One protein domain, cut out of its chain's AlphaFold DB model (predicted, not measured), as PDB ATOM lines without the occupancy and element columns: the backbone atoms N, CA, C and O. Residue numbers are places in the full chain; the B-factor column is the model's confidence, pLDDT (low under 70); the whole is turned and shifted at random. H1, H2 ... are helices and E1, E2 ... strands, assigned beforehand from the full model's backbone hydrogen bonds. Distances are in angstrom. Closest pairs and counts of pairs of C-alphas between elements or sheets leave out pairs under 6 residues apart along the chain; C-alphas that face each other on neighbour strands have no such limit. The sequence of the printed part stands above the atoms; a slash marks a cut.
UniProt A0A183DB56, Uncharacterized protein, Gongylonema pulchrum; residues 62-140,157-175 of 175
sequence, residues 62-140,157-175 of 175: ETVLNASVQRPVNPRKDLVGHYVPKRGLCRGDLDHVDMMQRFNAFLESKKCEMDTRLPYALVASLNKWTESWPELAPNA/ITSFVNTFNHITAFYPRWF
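AT A GLANCE: This is residues 62 to 140 and 157 to 175 of the 175 residues of an uncharacterized protein of Gongylonema pulchrum (UniProt A0A183DB56). In this model of little regular structure, a small antiparallel sheet, E1 - E3 - E2, has the long helix H2 over one face, making two layers, with H1 near E1 and long loops around. The printed part has 98 residues, 34 in named elements: E1, H1, H2, E2, E3, a mixed class. It is compact, radius of gyration of the C-alphas 13.8 A, spanning 42 by 30 by 21 A.

HOW THE PARTS SIT: Inner strand E3, residues 168 to 171, is antiparallel to E1, residues 81 to 83 (N 83 and O 168, 2.8 A), and forms a hairpin with E2, residues 159 to 162 (N 171 and O 159, 2.8 A). H2, residues 117 to 132, runs along the strands, over E3 and only just not over E2, on which 2 of its C-alphas fall; its height over the sheet is 9.2 A, and its closest C-alphas to E3, Leu 126 and Ala 169, are 6.9 A apart. H1, residues 102 to 108, only grazes the sheet; the closest C-alphas of H1 and E1, Phe 103 and His 82, are 6.2 A apart. In H1 and H2 every O i to N i+4 pair is within hydrogen-bond range.

IN THESE COORDINATES: E1 begins at C-alpha 81 (-19.334, -50.028, -25.983); H2, 22.9 A long, begins at C-alpha 117 (-15.103, -36.961, -8.359).

THE WHOLE: Residues 141 to 156 are not printed; C-alphas 140 and 157 are 15.8 A apart. E1 to H1 is a long link. In 18 residues, among them 62 to 66, pLDDT is under 70.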
ATOM      1  N   GLU A  62     -23.542 -23.487 -12.614       60.50
ATOM      2  CA  GLU A  62     -22.390 -24.173 -12.045       60.50
ATOM      3  C   GLU A  62     -22.894 -25.316 -11.160       60.50
ATOM      4  O   GLU A  62     -23.514 -25.108 -10.118       60.50
ATOM      5  N   THR A  63     -22.668 -26.552 -11.599       59.50
ATOM      6  CA  THR A  63     -22.988 -27.732 -10.794       59.50
ATOM      7  C   THR A  63     -21.722 -28.179 -10.086       59.50
ATOM      8  O   THR A  63     -20.834 -28.773 -10.697       59.50
ATOM      9  N   VAL A  64     -21.631 -27.891  -8.788       64.38
ATOM     10  CA  VAL A  64     -20.506 -28.325  -7.956       64.38
ATOM     11  C   VAL A  64     -20.857 -29.657  -7.305       64.38
ATOM     12  O   VAL A  64     -21.755 -29.749  -6.469       64.38
ATOM     13  N   LEU A  65     -20.131 -30.709  -7.675       69.44
ATOM     14  CA  LEU A  65     -20.269 -32.006  -7.029       69.44
ATOM     15  C   LEU A  65     -19.518 -32.001  -5.690       69.44
ATOM     16  O   LEU A  65     -18.296 -32.131  -5.652       69.44
ATOM     17  N   ASN A  66     -20.260 -31.881  -4.588       67.31
ATOM     18  CA  ASN A  66     -19.690 -31.838  -3.234       67.31
ATOM     19  C   ASN A  66     -19.562 -33.225  -2.561       67.31
ATOM     20  O   ASN A  66     -19.167 -33.333  -1.405       67.31
ATOM     21  N   ALA A  67     -19.911 -34.305  -3.263       74.81
ATOM     22  CA  ALA A  67     -19.871 -35.659  -2.717       74.81
ATOM     23  C   ALA A  67     -18.541 -36.364  -3.027       74.81
ATOM     24  O   ALA A  67     -17.990 -36.240  -4.124       74.81
ATOM     25  N   SER A  68     -18.052 -37.168  -2.079       73.81
ATOM     26  CA  SER A  68     -17.011 -38.156  -2.360       73.81
ATOM     27  C   SER A  68     -17.612 -39.285  -3.195       73.81
ATOM     28  O   SER A  68     -18.517 -39.981  -2.734       73.81
ATOM     29  N   VAL A  69     -17.109 -39.482  -4.411       80.69
ATOM     30  CA  VAL A  69     -17.573 -40.554  -5.296       80.69
ATOM     31  C   VAL A  69     -16.541 -41.665  -5.317       80.69
ATOM     32  O   VAL A  69     -15.369 -41.427  -5.613       80.69
ATOM     33  N   GLN A  70     -16.980 -42.881  -5.003       85.00
ATOM     34  CA  GLN A  70     -16.135 -44.060  -5.133       85.00
ATOM     35  C   GLN A  70     -15.816 -44.332  -6.603       85.00
ATOM     36  O   GLN A  70     -16.605 -44.031  -7.497       85.00
ATOM     37  N   ARG A  71     -14.650 -44.931  -6.849       86.56
ATOM     38  CA  ARG A  71     -14.253 -45.360  -8.188       86.56
ATOM     39  C   ARG A  71     -15.278 -46.370  -8.733       86.56
ATOM     40  O   ARG A  71     -15.459 -47.412  -8.105       86.56
ATOM     41  N   PRO A  72     -15.930 -46.092  -9.875       86.75
ATOM     42  CA  PRO A  72     -16.904 -47.006 -10.448       86.75
ATOM     43  C   PRO A  72     -16.219 -48.228 -11.067       86.75
ATOM     44  O   PRO A  72     -15.084 -48.159 -11.540       86.75
ATOM     45  N   VAL A  73     -16.933 -49.351 -11.071       87.00
ATOM     46  CA  VAL A  73     -16.518 -50.602 -11.722       87.00
ATOM     47  C   VAL A  73     -17.063 -50.614 -13.148       87.00
ATOM     48  O   VAL A  73     -18.161 -50.114 -13.371       87.00
ATOM     49  N   ASN A  74     -16.325 -51.163 -14.117       85.06
ATOM     50  CA  ASN A  74     -16.847 -51.290 -15.478       85.06
ATOM     51  C   ASN A  74     -18.012 -52.308 -15.526       85.06
ATOM     52  O   ASN A  74     -17.773 -53.484 -15.228       85.06
ATOM     53  N   PRO A  75     -19.232 -51.906 -15.931       84.00
ATOM     54  CA  PRO A  75     -20.327 -52.833 -16.176       84.00
ATOM     55  C   PRO A  75     -20.054 -53.644 -17.446       84.00
ATOM     56  O   PRO A  75     -19.865 -53.106 -18.536       84.00
ATOM     57  N   ARG A  76     -20.046 -54.971 -17.322       80.06
ATOM     58  CA  ARG A  76     -19.860 -55.863 -18.470       80.06
ATOM     59  C   ARG A  76     -21.209 -56.116 -19.135       80.06
ATOM     60  O   ARG A  76     -22.022 -56.843 -18.586       80.06
ATOM     61  N   LYS A  77     -21.422 -55.508 -20.303       85.50
ATOM     62  CA  LYS A  77     -22.555 -55.770 -21.202       85.50
ATOM     63  C   LYS A  77     -22.024 -55.984 -22.609       85.50
ATOM     64  O   LYS A  77     -21.403 -55.083 -23.170       85.50
ATOM     65  N   ASP A  78     -22.276 -57.153 -23.183       81.31
ATOM     66  CA  ASP A  78     -21.607 -57.596 -24.416       81.31
ATOM     67  C   ASP A  78     -21.866 -56.689 -25.628       81.31
ATOM     68  O   ASP A  78     -21.002 -56.531 -26.497       81.31
ATOM     69  N   LEU A  79     -23.039 -56.050 -25.667       81.31
ATOM     70  CA  LEU A  79     -23.457 -55.173 -26.759       81.31
ATOM     71  C   LEU A  79     -23.265 -53.682 -26.480       81.31
ATOM     72  O   LEU A  79     -23.586 -52.873 -27.346       81.31
ATOM     73  N   VAL A  80     -22.753 -53.293 -25.311       87.19
ATOM     74  CA  VAL A  80     -22.514 -51.881 -24.992       87.19
ATOM     75  C   VAL A  80     -21.022 -51.585 -25.092       87.19
ATOM     76  O   VAL A  80     -20.181 -52.277 -24.519       87.19
ATOM     77  N   GLY A  81     -20.684 -50.560 -25.867       89.50
ATOM     78  CA  GLY A  81     -19.334 -50.028 -25.983       89.50
ATOM     79  C   GLY A  81     -19.176 -48.738 -25.190       89.50
ATOM     80  O   GLY A  81     -20.145 -48.011 -24.967       89.50
ATOM     81  N   HIS A  82     -17.937 -48.424 -24.817       90.94
ATOM     82  CA  HIS A  82     -17.573 -47.133 -24.240       90.94
ATOM     83  C   HIS A  82     -16.486 -46.471 -25.078       90.94
ATOM     84  O   HIS A  82     -15.527 -47.117 -25.494       90.94
ATOM     85  N   TYR A  83     -16.630 -45.170 -25.298       88.88
ATOM     86  CA  TYR A  83     -15.662 -44.326 -25.981       88.88
ATOM     87  C   TYR A  83     -15.151 -43.249 -25.027       88.88
ATOM     88  O   TYR A  83     -15.930 -42.561 -24.366       88.88
ATOM     89  N   VAL A  84     -13.828 -43.090 -24.997       87.12
ATOM     90  CA  VAL A  84     -13.137 -42.027 -24.264       87.12
ATOM     91  C   VAL A  84     -12.209 -41.274 -25.230       87.12
ATOM     92  O   VAL A  84     -11.310 -41.890 -25.825       87.12
ATOM     93  N   PRO A  85     -12.381 -39.951 -25.408       80.94
ATOM     94  CA  PRO A  85     -11.542 -39.164 -26.299       80.94
ATOM     95  C   PRO A  85     -10.135 -39.011 -25.725       80.94
ATOM     96  O   PRO A  85      -9.954 -38.956 -24.513       80.94
ATOM     97  N   LYS A  86      -9.149 -38.871 -26.620       69.62
ATOM     98  CA  LYS A  86      -7.721 -38.708 -26.293       69.62
ATOM     99  C   LYS A  86      -7.489 -37.655 -25.193       69.62
ATOM    100  O   LYS A  86      -7.098 -37.959 -24.075       69.62
ATOM    101  N   ARG A  87      -7.868 -36.407 -25.471       69.25
ATOM    102  CA  ARG A  87      -7.474 -35.257 -24.638       69.25
ATOM    103  C   ARG A  87      -8.489 -34.832 -23.577       69.25
ATOM    104  O   ARG A  87      -8.217 -33.894 -22.836       69.25
ATOM    105  N   GLY A  88      -9.655 -35.475 -23.513       65.38
ATOM    106  CA  GLY A  88     -10.737 -35.054 -22.611       65.38
ATOM    107  C   GLY A  88     -10.530 -35.467 -21.152       65.38
ATOM    108  O   GLY A  88     -11.101 -34.851 -20.256       65.38
ATOM    109  N   LEU A  89      -9.712 -36.496 -20.900       74.31
ATOM    110  CA  LEU A  89      -9.537 -37.112 -19.585       74.31
ATOM    111  C   LEU A  89      -8.070 -37.416 -19.284       74.31
ATOM    112  O   LEU A  89      -7.273 -37.670 -20.184       74.31
ATOM    113  N   CYS A  90      -7.716 -37.370 -17.997       77.62
ATOM    114  CA  CYS A  90      -6.361 -37.613 -17.489       77.62
ATOM    115  C   CYS A  90      -5.266 -36.808 -18.204       77.62
ATOM    116  O   CYS A  90      -4.171 -37.315 -18.396       77.62
ATOM    117  N   ARG A  91      -5.564 -35.580 -18.658       76.69
ATOM    118  CA  ARG A  91      -4.599 -34.689 -19.336       76.69
ATOM    119  C   ARG A  91      -3.845 -35.341 -20.513       76.69
ATOM    120  O   ARG A  91      -2.740 -34.923 -20.836       76.69
ATOM    121  N   GLY A  92      -4.450 -36.329 -21.179       77.81
ATOM    122  CA  GLY A  92      -3.837 -37.043 -22.303       77.81
ATOM    123  C   GLY A  92      -2.979 -38.252 -21.912       77.81
ATOM    124  O   GLY A  92      -2.443 -38.917 -22.795       77.81
ATOM    125  N   ASP A  93      -2.898 -38.620 -20.629       82.69
ATOM    126  CA  ASP A  93      -2.159 -39.814 -20.187       82.69
ATOM    127  C   ASP A  93      -2.683 -41.105 -20.826       82.69
ATOM    128  O   ASP A  93      -1.959 -42.089 -20.928       82.69
ATOM    129  N   LEU A  94      -3.934 -41.114 -21.293       84.56
ATOM    130  CA  LEU A  94      -4.560 -42.255 -21.963       84.56
ATOM    131  C   LEU A  94      -4.393 -42.232 -23.493       84.56
ATOM    132  O   LEU A  94      -4.907 -43.118 -24.179       84.56
ATOM    133  N   ASP A  95      -3.672 -41.257 -24.057       86.19
ATOM    134  CA  ASP A  95      -3.564 -41.071 -25.511       86.19
ATOM    135  C   ASP A  95      -2.944 -42.274 -26.218       86.19
ATOM    136  O   ASP A  95      -3.370 -42.608 -27.330       86.19
ATOM    137  N   HIS A  96      -1.997 -42.936 -25.549       86.38
ATOM    138  CA  HIS A  96      -1.296 -44.128 -26.021       86.38
ATOM    139  C   HIS A  96      -2.145 -45.408 -25.961       86.38
ATOM    140  O   HIS A  96      -1.820 -46.384 -26.630       86.38
ATOM    141  N   VAL A  97      -3.226 -45.413 -25.177       87.50
ATOM    142  CA  VAL A  97      -4.129 -46.562 -25.050       87.50
ATOM    143  C   VAL A  97      -5.070 -46.607 -26.253       87.50
ATOM    144  O   VAL A  97      -5.517 -45.565 -26.754       87.50
ATOM    145  N   ASP A  98      -5.393 -47.815 -26.714       86.69
ATOM    146  CA  ASP A  98      -6.390 -48.011 -27.761       86.69
ATOM    147  C   ASP A  98      -7.744 -47.403 -27.365       86.69
ATOM    148  O   ASP A  98      -8.181 -47.493 -26.216       86.69
ATOM    149  N   MET A  99      -8.422 -46.791 -28.334       82.38
ATOM    150  CA  MET A  99      -9.681 -46.075 -28.131       82.38
ATOM    151  C   MET A  99     -10.732 -46.910 -27.387       82.38
ATOM    152  O   MET A  99     -11.395 -46.378 -26.496       82.38
ATOM    153  N   MET A 100     -10.845 -48.204 -27.703       80.00
ATOM    154  CA  MET A 100     -11.838 -49.106 -27.111       80.00
ATOM    155  C   MET A 100     -11.439 -49.608 -25.719       80.00
ATOM    156  O   MET A 100     -12.274 -50.132 -24.984       80.00
ATOM    157  N   GLN A 101     -10.168 -49.460 -25.339       87.12
ATOM    158  CA  GLN A 101      -9.635 -49.878 -24.038       87.12
ATOM    159  C   GLN A 101      -9.502 -48.715 -23.050       87.12
ATOM    160  O   GLN A 101      -9.383 -48.937 -21.845       87.12
ATOM    161  N   ARG A 102      -9.562 -47.468 -23.532       88.25
ATOM    162  CA  ARG A 102      -9.388 -46.269 -22.701       88.25
ATOM    163  C   ARG A 102     -10.374 -46.158 -21.554       88.25
ATOM    164  O   ARG A 102      -9.999 -45.629 -20.517       88.25
ATOM    165  N   PHE A 103     -11.603 -46.646 -21.711       89.19
ATOM    166  CA  PHE A 103     -12.572 -46.638 -20.617       89.19
ATOM    167  C   PHE A 103     -12.099 -47.500 -19.438       89.19
ATOM    168  O   PHE A 103     -12.076 -47.029 -18.303       89.19
ATOM    169  N   ASN A 104     -11.608 -48.712 -19.710       89.00
ATOM    170  CA  ASN A 104     -11.016 -49.573 -18.683       89.00
ATOM    171  C   ASN A 104      -9.762 -48.942 -18.089       89.00
ATOM    172  O   ASN A 104      -9.646 -48.826 -16.873       89.00
ATOM    173  N   ALA A 105      -8.864 -48.456 -18.948       87.88
ATOM    174  CA  ALA A 105      -7.637 -47.813 -18.502       87.88
ATOM    175  C   ALA A 105      -7.912 -46.574 -17.633       87.88
ATOM    176  O   ALA A 105      -7.201 -46.345 -16.661       87.88
ATOM    177  N   PHE A 106      -8.962 -45.801 -17.925       87.38
ATOM    178  CA  PHE A 106      -9.406 -44.680 -17.095       87.38
ATOM    179  C   PHE A 106      -9.831 -45.135 -15.691       87.38
ATOM    180  O   PHE A 106      -9.424 -44.529 -14.699       87.38
ATOM    181  N   LEU A 107     -10.616 -46.211 -15.595       87.44
ATOM    182  CA  LEU A 107     -11.073 -46.754 -14.313       87.44
ATOM    183  C   LEU A 107      -9.942 -47.404 -13.511       87.44
ATOM    184  O   LEU A 107      -9.928 -47.336 -12.283       87.44
ATOM    185  N   GLU A 108      -8.964 -47.999 -14.185       83.88
ATOM    186  CA  GLU A 108      -7.830 -48.670 -13.550       83.88
ATOM    187  C   GLU A 108      -6.690 -47.702 -13.201       83.88
ATOM    188  O   GLU A 108      -5.979 -47.912 -12.212       83.88
ATOM    189  N   SER A 109      -6.549 -46.598 -13.942       76.50
ATOM    190  CA  SER A 109      -5.450 -45.647 -13.780       76.50
ATOM    191  C   SER A 109      -5.403 -45.073 -12.364       76.50
ATOM    192  O   SER A 109      -6.353 -44.479 -11.848       76.50
ATOM    193  N   LYS A 110      -4.251 -45.243 -11.713       69.25
ATOM    194  CA  LYS A 110      -3.895 -44.531 -10.474       69.25
ATOM    195  C   LYS A 110      -3.279 -43.156 -10.754       69.25
ATOM    196  O   LYS A 110      -3.140 -42.370  -9.829       69.25
ATOM    197  N   LYS A 111      -2.885 -42.898 -12.007       60.25
ATOM    198  CA  LYS A 111      -2.064 -41.752 -12.425       60.25
ATOM    199  C   LYS A 111      -2.864 -40.597 -13.020       60.25
ATOM    200  O   LYS A 111      -2.277 -39.624 -13.458       60.25
ATOM    201  N   CYS A 112      -4.189 -40.694 -13.044       70.00
ATOM    202  CA  CYS A 112      -5.037 -39.606 -13.506       70.00
ATOM    203  C   CYS A 112      -4.977 -38.460 -12.473       70.00
ATOM    204  O   CYS A 112      -5.789 -38.418 -11.551       70.00
ATOM    205  N   GLU A 113      -3.981 -37.574 -12.580       62.12
ATOM    206  CA  GLU A 113      -3.774 -36.407 -11.706       62.12
ATOM    207  C   GLU A 113      -4.820 -35.314 -11.989       62.12
ATOM    208  O   GLU A 113      -4.535 -34.214 -12.471       62.12
ATOM    209  N   MET A 114      -6.083 -35.636 -11.733       68.75
ATOM    210  CA  MET A 114      -7.209 -34.718 -11.804       68.75
ATOM    211  C   MET A 114      -8.206 -35.038 -10.693       68.75
ATOM    212  O   MET A 114      -8.229 -36.153 -10.176       68.75
ATOM    213  N   ASP A 115      -9.054 -34.072 -10.340       73.06
ATOM    214  CA  ASP A 115     -10.209 -34.355  -9.493       73.06
ATOM    215  C   ASP A 115     -11.119 -35.366 -10.207       73.06
ATOM    216  O   ASP A 115     -11.801 -35.045 -11.184       73.06
ATOM    217  N   THR A 116     -11.096 -36.614  -9.742       75.56
ATOM    218  CA  THR A 116     -11.859 -37.702 -10.351       75.56
ATOM    219  C   THR A 116     -13.308 -37.741  -9.880       75.56
ATOM    220  O   THR A 116     -14.063 -38.549 -10.412       75.56
ATOM    221  N   ARG A 117     -13.743 -36.895  -8.930       80.81
ATOM    222  CA  ARG A 117     -15.103 -36.961  -8.359       80.81
ATOM    223  C   ARG A 117     -16.180 -36.800  -9.425       80.81
ATOM    224  O   ARG A 117     -17.054 -37.655  -9.541       80.81
ATOM    225  N   LEU A 118     -16.098 -35.734 -10.225       81.81
ATOM    226  CA  LEU A 118     -17.075 -35.471 -11.286       81.81
ATOM    227  C   LEU A 118     -17.016 -36.540 -12.391       81.81
ATOM    228  O   LEU A 118     -18.063 -37.123 -12.683       81.81
ATOM    229  N   PRO A 119     -15.839 -36.884 -12.952       84.62
ATOM    230  CA  PRO A 119     -15.730 -38.005 -13.880       84.62
ATOM    231  C   PRO A 119     -16.306 -39.319 -13.338       84.62
ATOM    232  O   PRO A 119     -17.026 -40.007 -14.054       84.62
ATOM    233  N   TYR A 120     -16.051 -39.661 -12.074       88.12
ATOM    234  CA  TYR A 120     -16.567 -40.884 -11.456       88.12
ATOM    235  C   TYR A 120     -18.076 -40.837 -11.211       88.12
ATOM    236  O   TYR A 120     -18.732 -41.847 -11.438       88.12
ATOM    237  N   ALA A 121     -18.659 -39.695 -10.828       87.94
ATOM    238  CA  ALA A 121     -20.119 -39.562 -10.716       87.94
ATOM    239  C   ALA A 121     -20.809 -39.759 -12.067       87.94
ATOM    240  O   ALA A 121     -21.831 -40.449 -12.160       87.94
ATOM    241  N   LEU A 122     -20.241 -39.157 -13.113       88.56
ATOM    242  CA  LEU A 122     -20.759 -39.275 -14.469       88.56
ATOM    243  C   LEU A 122     -20.636 -40.712 -14.972       88.56
ATOM    244  O   LEU A 122     -21.616 -41.239 -15.486       88.56
ATOM    245  N   VAL A 123     -19.502 -41.385 -14.739       89.88
ATOM    246  CA  VAL A 123     -19.363 -42.807 -15.084       89.88
ATOM    247  C   VAL A 123     -20.293 -43.692 -14.261       89.88
ATOM    248  O   VAL A 123     -20.921 -44.571 -14.827       89.88
ATOM    249  N   ALA A 124     -20.465 -43.459 -12.961       90.00
ATOM    250  CA  ALA A 124     -21.404 -44.240 -12.155       90.00
ATOM    251  C   ALA A 124     -22.849 -44.109 -12.670       90.00
ATOM    252  O   ALA A 124     -23.601 -45.082 -12.683       90.00
ATOM    253  N   SER A 125     -23.232 -42.920 -13.139       87.62
ATOM    254  CA  SER A 125     -24.541 -42.690 -13.763       87.62
ATOM    255  C   SER A 125     -24.634 -43.345 -15.144       87.62
ATOM    256  O   SER A 125     -25.636 -43.983 -15.456       87.62
ATOM    257  N   LEU A 126     -23.569 -43.247 -15.943       90.56
ATOM    258  CA  LEU A 126     -23.449 -43.905 -17.242       90.56
ATOM    259  C   LEU A 126     -23.536 -45.430 -17.107       90.56
ATOM    260  O   LEU A 126     -24.194 -46.082 -17.910       90.56
ATOM    261  N   ASN A 127     -22.946 -45.989 -16.052       90.94
ATOM    262  CA  ASN A 127     -22.986 -47.413 -15.766       90.94
ATOM    263  C   ASN A 127     -24.406 -47.898 -15.491       90.94
ATOM    264  O   ASN A 127     -24.762 -48.955 -15.989       90.94
ATOM    265  N   LYS A 128     -25.241 -47.115 -14.794       88.94
ATOM    266  CA  LYS A 128     -26.663 -47.458 -14.611       88.94
ATOM    267  C   LYS A 128     -27.395 -47.562 -15.947       88.94
ATOM    268  O   LYS A 128     -28.218 -48.454 -16.129       88.94
ATOM    269  N   TRP A 129     -27.088 -46.670 -16.892       88.38
ATOM    270  CA  TRP A 129     -27.624 -46.764 -18.248       88.38
ATOM    271  C   TRP A 129     -27.102 -48.014 -18.962       88.38
ATOM    272  O   TRP A 129     -27.897 -48.762 -19.523       88.38
ATOM    273  N   THR A 130     -25.799 -48.302 -18.887       89.38
ATOM    274  CA  THR A 130     -25.221 -49.533 -19.448       89.38
ATOM    275  C   THR A 130     -25.884 -50.783 -18.862       89.38
ATOM    276  O   THR A 130     -26.318 -51.650 -19.609       89.38
ATOM    277  N   GLU A 131     -26.037 -50.858 -17.541       89.25
ATOM    278  CA  GLU A 131     -26.637 -51.988 -16.826       89.25
ATOM    279  C   GLU A 131     -28.115 -52.210 -17.165       89.25
ATOM    280  O   GLU A 131     -28.584 -53.346 -17.079       89.25
ATOM    281  N   SER A 132     -28.826 -51.160 -17.594       84.62
ATOM    282  CA  SER A 132     -30.232 -51.250 -18.002       84.62
ATOM    283  C   SER A 132     -30.453 -52.011 -19.314       84.62
ATOM    284  O   SER A 132     -31.568 -52.465 -19.574       84.62
ATOM    285  N   TRP A 133     -29.406 -52.182 -20.130       80.88
ATOM    286  CA  TRP A 133     -29.483 -52.985 -21.349       80.88
ATOM    287  C   TRP A 133     -29.554 -54.484 -21.022       80.88
ATOM    288  O   TRP A 133     -28.922 -54.944 -20.063       80.88
ATOM    289  N   PRO A 134     -30.301 -55.278 -21.809       74.88
ATOM    290  CA  PRO A 134     -30.454 -56.705 -21.560       74.88
ATOM    291  C   PRO A 134     -29.121 -57.438 -21.734       74.88
ATOM    292  O   PRO A 134     -28.282 -57.054 -22.553       74.88
ATOM    293  N   GLU A 135     -28.930 -58.504 -20.956       77.69
ATOM    294  CA  GLU A 135     -27.826 -59.436 -21.186       77.69
ATOM    295  C   GLU A 135     -28.008 -60.153 -22.523       77.69
ATOM    296  O   GLU A 135     -29.132 -60.445 -22.941       77.69
ATOM    297  N   LEU A 136     -26.897 -60.468 -23.182       73.06
ATOM    298  CA  LEU A 136     -26.928 -61.285 -24.382       73.06
ATOM    299  C   LEU A 136     -27.134 -62.748 -23.968       73.06
ATOM    300  O   LEU A 136     -26.303 -63.333 -23.273       73.06
ATOM    301  N   ALA A 137     -28.239 -63.360 -24.394       70.06
ATOM    302  CA  ALA A 137     -28.394 -64.803 -24.241       70.06
ATOM    303  C   ALA A 137     -27.282 -65.538 -25.024       70.06
ATOM    304  O   ALA A 137     -26.838 -65.035 -26.062       70.06
ATOM    305  N   PRO A 138     -26.850 -66.738 -24.594       63.84
ATOM    306  CA  PRO A 138     -25.892 -67.530 -25.358       63.84
ATOM    307  C   PRO A 138     -26.422 -67.744 -26.788       63.84
ATOM    308  O   PRO A 138     -27.483 -68.340 -26.963       63.84
ATOM    309  N   ASN A 139     -25.687 -67.252 -27.794       67.31
ATOM    310  CA  ASN A 139     -26.018 -67.251 -29.234       67.31
ATOM    311  C   ASN A 139     -26.985 -66.163 -29.742       67.31
ATOM    312  O   ASN A 139     -27.339 -66.184 -30.923       67.31
ATOM    313  N   ALA A 140     -27.406 -65.205 -28.914       64.94
ATOM    314  CA  ALA A 140     -28.126 -64.040 -29.424       64.94
ATOM    315  C   ALA A 140     -27.164 -63.111 -30.185       64.94
ATOM    316  O   ALA A 140     -26.011 -62.931 -29.808       64.94
ATOM    317  N   ILE A 157     -32.040 -48.609 -33.240       64.44
ATOM    318  CA  ILE A 157     -30.956 -49.218 -34.040       64.44
ATOM    319  C   ILE A 157     -29.580 -48.708 -33.569       64.44
ATOM    320  O   ILE A 157     -28.591 -49.432 -33.641       64.44
ATOM    321  N   THR A 158     -29.524 -47.485 -33.031       74.31
ATOM    322  CA  THR A 158     -28.366 -46.948 -32.313       74.31
ATOM    323  C   THR A 158     -28.820 -46.094 -31.133       74.31
ATOM    324  O   THR A 158     -29.793 -45.348 -31.214       74.31
ATOM    325  N   SER A 159     -28.155 -46.212 -29.990       82.44
ATOM    326  CA  SER A 159     -28.443 -45.407 -28.800       82.44
ATOM    327  C   SER A 159     -27.148 -45.084 -28.083       82.44
ATOM    328  O   SER A 159     -26.282 -45.944 -27.948       82.44
ATOM    329  N   PHE A 160     -27.003 -43.848 -27.615       89.69
ATOM    330  CA  PHE A 160     -25.813 -43.433 -26.888       89.69
ATOM    331  C   PHE A 160     -26.141 -42.408 -25.809       89.69
ATOM    332  O   PHE A 160     -27.078 -41.621 -25.932       89.69
ATOM    333  N   VAL A 161     -25.323 -42.398 -24.764       88.75
ATOM    334  CA  VAL A 161     -25.300 -41.349 -23.748       88.75
ATOM    335  C   VAL A 161     -23.899 -40.770 -23.740       88.75
ATOM    336  O   VAL A 161     -22.934 -41.489 -23.494       88.75
ATOM    337  N   ASN A 162     -23.799 -39.472 -24.015       89.06
ATOM    338  CA  ASN A 162     -22.558 -38.721 -23.907       89.06
ATOM    339  C   ASN A 162     -22.592 -37.863 -22.640       89.06
ATOM    340  O   ASN A 162     -23.553 -37.141 -22.379       89.06
ATOM    341  N   THR A 163     -21.531 -37.956 -21.855       86.38
ATOM    342  CA  THR A 163     -21.371 -37.218 -20.603       86.38
ATOM    343  C   THR A 163     -20.635 -35.898 -20.832       86.38
ATOM    344  O   THR A 163     -19.993 -35.684 -21.859       86.38
ATOM    345  N   PHE A 164     -20.690 -34.990 -19.854       79.25
ATOM    346  CA  PHE A 164     -19.999 -33.699 -19.949       79.25
ATOM    347  C   PHE A 164     -18.468 -33.836 -20.016       79.25
ATOM    348  O   PHE A 164     -17.805 -33.035 -20.660       79.25
ATOM    349  N   ASN A 165     -17.901 -34.882 -19.408       77.62
ATOM    350  CA  ASN A 165     -16.483 -35.234 -19.535       77.62
ATOM    351  C   ASN A 165     -16.176 -36.056 -20.802       77.62
ATOM    352  O   ASN A 165     -15.121 -36.684 -20.888       77.62
ATOM    353  N   HIS A 166     -17.090 -36.043 -21.776       83.69
ATOM    354  CA  HIS A 166     -16.949 -36.644 -23.099       83.69
ATOM    355  C   HIS A 166     -16.763 -38.168 -23.110       83.69
ATOM    356  O   HIS A 166     -16.279 -38.717 -24.097       83.69
ATOM    357  N   ILE A 167     -17.136 -38.866 -22.034       88.50
ATOM    358  CA  ILE A 167     -17.255 -40.326 -22.062       88.50
ATOM    359  C   ILE A 167     -18.606 -40.667 -22.672       88.50
ATOM    360  O   ILE A 167     -19.642 -40.207 -22.180       88.50
ATOM    361  N   THR A 168     -18.593 -41.516 -23.690       90.75
ATOM    362  CA  THR A 168     -19.809 -41.993 -24.348       90.75
ATOM    363  C   THR A 168     -19.989 -43.476 -24.076       90.75
ATOM    364  O   THR A 168     -19.057 -44.242 -24.296       90.75
ATOM    365  N   ALA A 169     -21.177 -43.896 -23.648       91.25
ATOM    366  CA  ALA A 169     -21.607 -45.288 -23.777       91.25
ATOM    367  C   ALA A 169     -22.548 -45.399 -24.976       91.25
ATOM    368  O   ALA A 169     -23.360 -44.498 -25.196       91.25
ATOM    369  N   PHE A 170     -22.433 -46.467 -25.759       88.62
ATOM    370  CA  PHE A 170     -23.217 -46.651 -26.978       88.62
ATOM    371  C   PHE A 170     -23.619 -48.109 -27.204       88.62
ATOM    372  O   PHE A 170     -22.919 -49.033 -26.797       88.62
ATOM    373  N   TYR A 171     -24.752 -48.291 -27.874       83.81
ATOM    374  CA  TYR A 171     -25.330 -49.564 -28.284       83.81
ATOM    375  C   TYR A 171     -25.791 -49.467 -29.752       83.81
ATOM    376  O   TYR A 171     -26.360 -48.435 -30.121       83.81
ATOM    377  N   PRO A 172     -25.616 -50.518 -30.570       80.19
ATOM    378  CA  PRO A 172     -24.813 -51.703 -30.288       80.19
ATOM    379  C   PRO A 172     -23.311 -51.422 -30.464       80.19
ATOM    380  O   PRO A 172     -22.901 -50.540 -31.217       80.19
ATOM    381  N   ARG A 173     -22.464 -52.195 -29.779       78.12
ATOM    382  CA  ARG A 173     -21.002 -52.160 -29.940       78.12
ATOM    383  C   ARG A 173     -20.544 -52.728 -31.288       78.12
ATOM    384  O   ARG A 173     -19.489 -52.338 -31.783       78.12
ATOM    385  N   TRP A 174     -21.321 -53.650 -31.847       69.50
ATOM    386  CA  TRP A 174     -21.014 -54.387 -33.070       69.50
ATOM    387  C   TRP A 174     -22.172 -54.218 -34.055       69.50
ATOM    388  O   TRP A 174     -23.329 -54.412 -33.669       69.50
ATOM    389  N   PHE A 175     -21.843 -53.849 -35.293       53.06
ATOM    390  CA  PHE A 175     -22.746 -53.904 -36.443       53.06
ATOM    391  C   PHE A 175     -22.469 -55.170 -37.246       53.06
ATOM    392  O   PHE A 175     -21.271 -55.519 -37.367       53.06
TER     393      PHE A 175